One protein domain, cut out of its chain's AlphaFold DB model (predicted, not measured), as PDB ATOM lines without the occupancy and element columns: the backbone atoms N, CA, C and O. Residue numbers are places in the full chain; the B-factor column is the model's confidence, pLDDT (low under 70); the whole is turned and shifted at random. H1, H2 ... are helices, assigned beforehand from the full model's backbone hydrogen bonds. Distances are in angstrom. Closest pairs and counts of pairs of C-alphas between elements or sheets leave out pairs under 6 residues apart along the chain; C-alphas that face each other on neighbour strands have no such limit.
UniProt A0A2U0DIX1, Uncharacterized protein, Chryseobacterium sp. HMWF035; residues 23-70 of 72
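Overview. This is residues 23 to 70 of the 72 residues of an uncharacterized protein of Chryseobacterium sp. HMWF035 (UniProt A0A2U0DIX1). Two short helices in succession, H1 then H2, make one side of a flat, loose fold, and the chain then turns back through residues 43 to 54 into the longer helix H3, which makes the other side. Residues 46 to 51 of that turn stick out. The printed part has 48 residues with three named helices, H1, H2 and H3 in that order, and no named strand: all helix. It is loose, with a radius of gyration of the C-alphas of 12.6 A, and spans 37 by 22 by 12 A.

Arrangement. H1, residues 24 to 31, and H2, residues 34 to 42, are apart. H3, residues 55 to 69, touches H2 with residues 55 to 56 alone; their closest C-alphas, of Asp 38 and Ile 55, are 5.8 A apart. H2 and H3 are about perpendicular, at 75 degrees. H1 and H3 are near each other. In H1, H2 and H3 every O i to N i+4 pair is within hydrogen-bond range.

Along the chain. H1 is 10.8 A long from C-alpha 24 at (271.650, 502.847, 381.319), H2 11.9 A, and H3 21.2 A, to C-alpha 69 at (287.274, 500.900, 381.454).

Size, cuts and confidence. The C-alphas farthest apart, of His 23 and Asn 48, are 37.6 A apart. The printed part has no cut. The link H1 to H2 is tight, H2 to H3 long. Residues 68 to 70 have pLDDT under 70.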
ATOM      1  N   HIS A  23     270.320 507.458 380.678       91.88
ATOM      2  CA  HIS A  23     271.555 506.685 380.737       91.88
ATOM      3  C   HIS A  23     271.315 505.297 381.369       91.88
ATOM      4  O   HIS A  23     270.655 505.212 382.412       91.88
ATOM      5  N   PRO A  24     271.884 504.204 380.818       93.19
ATOM      6  CA  PRO A  24     271.650 502.847 381.319       93.19
ATOM      7  C   PRO A  24     271.917 502.674 382.819       93.19
ATOM      8  O   PRO A  24     271.121 502.048 383.511       93.19
ATOM      9  N   LEU A  25     272.978 503.293 383.353       92.81
ATOM     10  CA  LEU A  25     273.279 503.243 384.793       92.81
ATOM     11  C   LEU A  25     272.236 503.962 385.664       92.81
ATOM     12  O   LEU A  25     272.027 503.562 386.806       92.81
ATOM     13  N   VAL A  26     271.564 504.999 385.147       93.75
ATOM     14  CA  VAL A  26     270.484 505.684 385.880       93.75
ATOM     15  C   VAL A  26     269.263 504.778 385.969       93.75
ATOM     16  O   VAL A  26     268.706 504.618 387.054       93.75
ATOM     17  N   LYS A  27     268.898 504.129 384.858       95.50
ATOM     18  CA  LYS A  27     267.810 503.142 384.821       95.50
ATOM     19  C   LYS A  27     268.109 501.961 385.737       95.50
ATOM     20  O   LYS A  27     267.305 501.647 386.605       95.50
ATOM     21  N   LEU A  28     269.309 501.386 385.628       95.06
ATOM     22  CA  LEU A  28     269.769 500.302 386.494       95.06
ATOM     23  C   LEU A  28     269.700 500.688 387.975       95.06
ATOM     24  O   LEU A  28     269.232 499.905 388.796       95.06
ATOM     25  N   ALA A  29     270.112 501.906 388.330       94.25
ATOM     26  CA  ALA A  29     270.023 502.377 389.706       94.25
ATOM     27  C   ALA A  29     268.578 502.491 390.227       94.25
ATOM     28  O   ALA A  29     268.397 502.496 391.444       94.25
ATOM     29  N   GLY A  30     267.578 502.598 389.348       95.25
ATOM     30  CA  GLY A  30     266.157 502.536 389.701       95.25
ATOM     31  C   GLY A  30     265.645 501.116 389.960       95.25
ATOM     32  O   GLY A  30     264.744 500.945 390.773       95.25
ATOM     33  N   GLU A  31     266.248 500.108 389.329       96.44
ATOM     34  CA  GLU A  31     265.872 498.691 389.477       96.44
ATOM     35  C   GLU A  31     266.534 498.017 390.691       96.44
ATOM     36  O   GLU A  31     266.072 496.988 391.189       96.44
ATOM     37  N   ILE A  32     267.643 498.574 391.187       95.75
ATOM     38  CA  ILE A  32     268.362 498.018 392.335       95.75
ATOM     39  C   ILE A  32     267.598 498.302 393.635       95.75
ATOM     40  O   ILE A  32     267.389 499.448 394.030       95.75
ATOM     41  N   SER A  33     267.282 497.235 394.368       96.69
ATOM     42  CA  SER A  33     266.759 497.311 395.736       96.69
ATOM     43  C   SER A  33     267.864 497.699 396.732       96.69
ATOM     44  O   SER A  33     268.417 496.837 397.421       96.69
ATOM     45  N   TRP A  34     268.185 498.994 396.815       95.25
ATOM     46  CA  TRP A  34     269.270 499.521 397.658       95.25
ATOM     47  C   TRP A  34     269.127 499.175 399.141       95.25
ATOM     48  O   TRP A  34     270.102 498.721 399.728       95.25
ATOM     49  N   ASP A  35     267.924 499.275 399.713       95.12
ATOM     50  CA  ASP A  35     267.686 498.978 401.135       95.12
ATOM     51  C   ASP A  35     268.025 497.521 401.484       95.12
ATOM     52  O   ASP A  35     268.602 497.225 402.529       95.12
ATOM     53  N   LYS A  36     267.723 496.595 400.563       95.56
ATOM     54  CA  LYS A  36     268.105 495.186 400.705       95.56
ATOM     55  C   LYS A  36     269.625 495.043 400.696       95.56
ATOM     56  O   LYS A  36     270.169 494.347 401.545       95.56
ATOM     57  N   MET A  37     270.303 495.712 399.763       94.62
ATOM     58  CA  MET A  37     271.764 495.719 399.693       94.62
ATOM     59  C   MET A  37     272.383 496.267 400.984       94.62
ATOM     60  O   MET A  37     273.261 495.624 401.545       94.62
ATOM     61  N   ASP A  38     271.900 497.400 401.494       93.12
ATOM     62  CA  ASP A  38     272.393 497.959 402.753       93.12
ATOM     63  C   ASP A  38     272.183 496.963 403.912       93.12
ATOM     64  O   ASP A  38     273.141 496.673 404.621       93.12
ATOM     65  N   SER A  39     271.006 496.335 404.043       93.38
ATOM     66  CA  SER A  39     270.722 495.377 405.132       93.38
ATOM     67  C   SER A  39     271.565 494.091 405.103       93.38
ATOM     68  O   SER A  39     271.921 493.540 406.146       93.38
ATOM     69  N   GLU A  40     271.891 493.587 403.911       94.31
ATOM     70  CA  GLU A  40     272.704 492.375 403.757       94.31
ATOM     71  C   GLU A  40     274.180 492.665 404.058       94.31
ATOM     72  O   GLU A  40     274.861 491.860 404.693       94.31
ATOM     73  N   PHE A  41     274.671 493.834 403.637       92.19
ATOM     74  CA  PHE A  41     276.069 494.224 403.809       92.19
ATOM     75  C   PHE A  41     276.356 494.894 405.154       92.19
ATOM     76  O   PHE A  41     277.509 494.896 405.576       92.19
ATOM     77  N   GLU A  42     275.351 495.430 405.849       90.81
ATOM     78  CA  GLU A  42     275.497 496.034 407.181       90.81
ATOM     79  C   GLU A  42     276.239 495.096 408.140       90.81
ATOM     80  O   GLU A  42     277.190 495.505 408.801       90.81
ATOM     81  N   LYS A  43     275.892 493.803 408.106       90.12
ATOM     82  CA  LYS A  43     276.501 492.741 408.924       90.12
ATOM     83  C   LYS A  43     277.990 492.511 408.646       90.12
ATOM     84  O   LYS A  43     278.658 491.842 409.428       90.12
ATOM     85  N   LEU A  44     278.500 492.998 407.514       91.81
ATOM     86  CA  LEU A  44     279.902 492.867 407.112       91.81
ATOM     87  C   LEU A  44     280.757 494.047 407.591       91.81
ATOM     88  O   LEU A  44     281.983 493.995 407.481       91.81
ATOM     89  N   PHE A  45     280.137 495.110 408.104       90.88
ATOM     90  CA  PHE A  45     280.843 496.277 408.610       90.88
ATOM     91  C   PHE A  45     280.967 496.250 410.130       90.88
ATOM     92  O   PHE A  45     280.137 495.708 410.849       90.88
ATOM     93  N   SER A  46     282.038 496.871 410.624       89.38
ATOM     94  CA  SER A  46     282.232 497.066 412.057       89.38
ATOM     95  C   SER A  46     281.208 498.061 412.601       89.38
ATOM     96  O   SER A  46     281.081 499.168 412.079       89.38
ATOM     97  N   GLU A  47     280.561 497.704 413.708       88.81
ATOM     98  CA  GLU A  47     279.731 498.623 414.499       88.81
ATOM     99  C   GLU A  47     280.577 499.671 415.247       88.81
ATOM    100  O   GLU A  47     280.075 500.708 415.674       88.81
ATOM    101  N   ASN A  48     281.882 499.418 415.390       92.19
ATOM    102  CA  ASN A  48     282.822 500.298 416.075       92.19
ATOM    103  C   ASN A  48     283.711 501.054 415.082       92.19
ATOM    104  O   ASN A  48     284.244 500.475 414.131       92.19
ATOM    105  N   GLY A  49     283.955 502.335 415.361       89.06
ATOM    106  CA  GLY A  49     284.833 503.188 414.562       89.06
ATOM    107  C   GLY A  49     284.068 504.076 413.583       89.06
ATOM    108  O   GLY A  49     282.993 504.586 413.897       89.06
ATOM    109  N   ARG A  50     284.655 504.341 412.411       87.25
ATOM    110  CA  ARG A  50     284.022 505.202 411.405       87.25
ATOM    111  C   ARG A  50     282.827 504.464 410.787       87.25
ATOM    112  O   ARG A  50     283.046 503.378 410.257       87.25
ATOM    113  N   PRO A  51     281.623 505.070 410.759       83.56
ATOM    114  CA  PRO A  51     280.480 504.483 410.076       83.56
ATOM    115  C   PRO A  51     280.808 504.141 408.623       83.56
ATOM    116  O   PRO A  51     281.549 504.880 407.950       83.56
ATOM    117  N   SER A  52     280.239 503.033 408.154       87.06
ATOM    118  CA  SER A  52     280.340 502.631 406.758       87.06
ATOM    119  C   SER A  52     279.773 503.724 405.846       87.06
ATOM    120  O   SER A  52     278.935 504.548 406.221       87.06
ATOM    121  N   ILE A  53     280.295 503.777 404.623       91.19
ATOM    122  CA  ILE A  53     279.694 504.588 403.567       91.19
ATOM    123  C   ILE A  53     278.537 503.798 402.951       91.19
ATOM    124  O   ILE A  53     278.630 502.581 402.838       91.19
ATOM    125  N   ALA A  54     277.475 504.492 402.534       92.62
ATOM    126  CA  ALA A  54     276.301 503.858 401.930       92.62
ATOM    127  C   ALA A  54     276.699 502.900 400.793       92.62
ATOM    128  O   ALA A  54     277.506 503.286 399.933       92.62
ATOM    129  N   ILE A  55     276.110 501.698 400.739       95.19
ATOM    130  CA  ILE A  55     276.472 500.686 399.733       95.19
ATOM    131  C   ILE A  55     276.273 501.216 398.325       95.19
ATOM    132  O   ILE A  55     277.129 501.020 397.462       95.19
ATOM    133  N   ARG A  56     275.214 501.999 398.109       95.44
ATOM    134  CA  ARG A  56     274.968 502.678 396.835       95.44
ATOM    135  C   ARG A  56     276.157 503.508 396.352       95.44
ATOM    136  O   ARG A  56     276.412 503.561 395.153       95.44
ATOM    137  N   LYS A  57     276.900 504.145 397.262       93.75
ATOM    138  CA  LYS A  57     278.096 504.916 396.907       93.75
ATOM    139  C   LYS A  57     279.227 503.995 396.453       93.75
ATOM    140  O   LYS A  57     279.842 504.275 395.432       93.75
ATOM    141  N   ILE A  58     279.499 502.920 397.195       94.25
ATOM    142  CA  ILE A  58     280.551 501.948 396.849       94.25
ATOM    143  C   ILE A  58     280.233 501.296 395.504       94.25
ATOM    144  O   ILE A  58     281.022 501.404 394.570       94.25
ATOM    145  N   ALA A  59     279.056 500.678 395.398       94.56
ATOM    146  CA  ALA A  59     278.604 499.989 394.196       94.56
ATOM    147  C   ALA A  59     278.534 500.940 392.996       94.56
ATOM    148  O   ALA A  59     279.005 500.599 391.918       94.56
ATOM    149  N   GLY A  60     278.016 502.157 393.187       93.44
ATOM    150  CA  GLY A  60     277.969 503.174 392.142       93.44
ATOM    151  C   GLY A  60     279.354 503.563 391.623       93.44
ATOM    152  O   GLY A  60     279.540 503.631 390.415       93.44
ATOM    153  N   MET A  61     280.341 503.769 392.502       93.81
ATOM    154  CA  MET A  61     281.717 504.069 392.078       93.81
ATOM    155  C   MET A  61     282.365 502.895 391.338       93.81
ATOM    156  O   MET A  61     283.055 503.124 390.353       93.81
ATOM    157  N   LEU A  62     282.137 501.658 391.791       93.81
ATOM    158  CA  LEU A  62     282.645 500.463 391.111       93.81
ATOM    159  C   LEU A  62     282.036 500.310 389.714       93.81
ATOM    160  O   LEU A  62     282.765 500.091 388.758       93.81
ATOM    161  N   LEU A  63     280.718 500.490 389.586       93.06
ATOM    162  CA  LEU A  63     280.035 500.453 388.291       93.06
ATOM    163  C   LEU A  63     280.549 501.540 387.345       93.06
ATOM    164  O   LEU A  63     280.767 501.251 386.175       93.06
ATOM    165  N   LEU A  64     280.748 502.762 387.851       91.00
ATOM    166  CA  LEU A  64     281.275 503.877 387.061       91.00
ATOM    167  C   LEU A  64     282.692 503.599 386.560       91.00
ATOM    168  O   LEU A  64     282.963 503.787 385.378       91.00
ATOM    169  N   LYS A  65     283.566 503.109 387.447       92.69
ATOM    170  CA  LYS A  65     284.932 502.723 387.092       92.69
ATOM    171  C   LYS A  65     284.932 501.711 385.941       92.69
ATOM    172  O   LYS A  65     285.608 501.925 384.941       92.69
ATOM    173  N   GLU A  66     284.113 500.672 386.046       90.06
ATOM    174  CA  GLU A  66     284.123 499.594 385.057       90.06
ATOM    175  C   GLU A  66     283.480 500.000 383.732       90.06
ATOM    176  O   GLU A  66     283.907 499.537 382.674       90.06
ATOM    177  N   SER A  67     282.490 500.898 383.769       80.50
ATOM    178  CA  SER A  67     281.909 501.474 382.553       80.50
ATOM    179  C   SER A  67     282.860 502.408 381.803       80.50
ATOM    180  O   SER A  67     282.755 502.504 380.583       80.50
ATOM    181  N   ASP A  68     283.791 503.066 382.500       69.12
ATOM    182  CA  ASP A  68     284.831 503.883 381.864       69.12
ATOM    183  C   ASP A  68     285.964 503.007 381.293       69.12
ATOM    184  O   ASP A  68     286.527 503.326 380.246       69.12
ATOM    185  N   GLU A  69     286.266 501.866 381.925       57.00
ATOM    186  CA  GLU A  69     287.274 500.900 381.454       57.00
ATOM    187  C   GLU A  69     286.802 500.048 380.259       57.00
ATOM    188  O   GLU A  69     287.626 499.430 379.589       57.00
ATOM    189  N   THR A  70     285.506 500.046 379.916       48.91
ATOM    190  CA  THR A  70     284.987 499.287 378.755       48.91
ATOM    191  C   THR A  70     285.263 499.950 377.394       48.91
ATOM    192  O   THR A  70     284.773 499.481 376.365       48.91
TER     193      THR A  70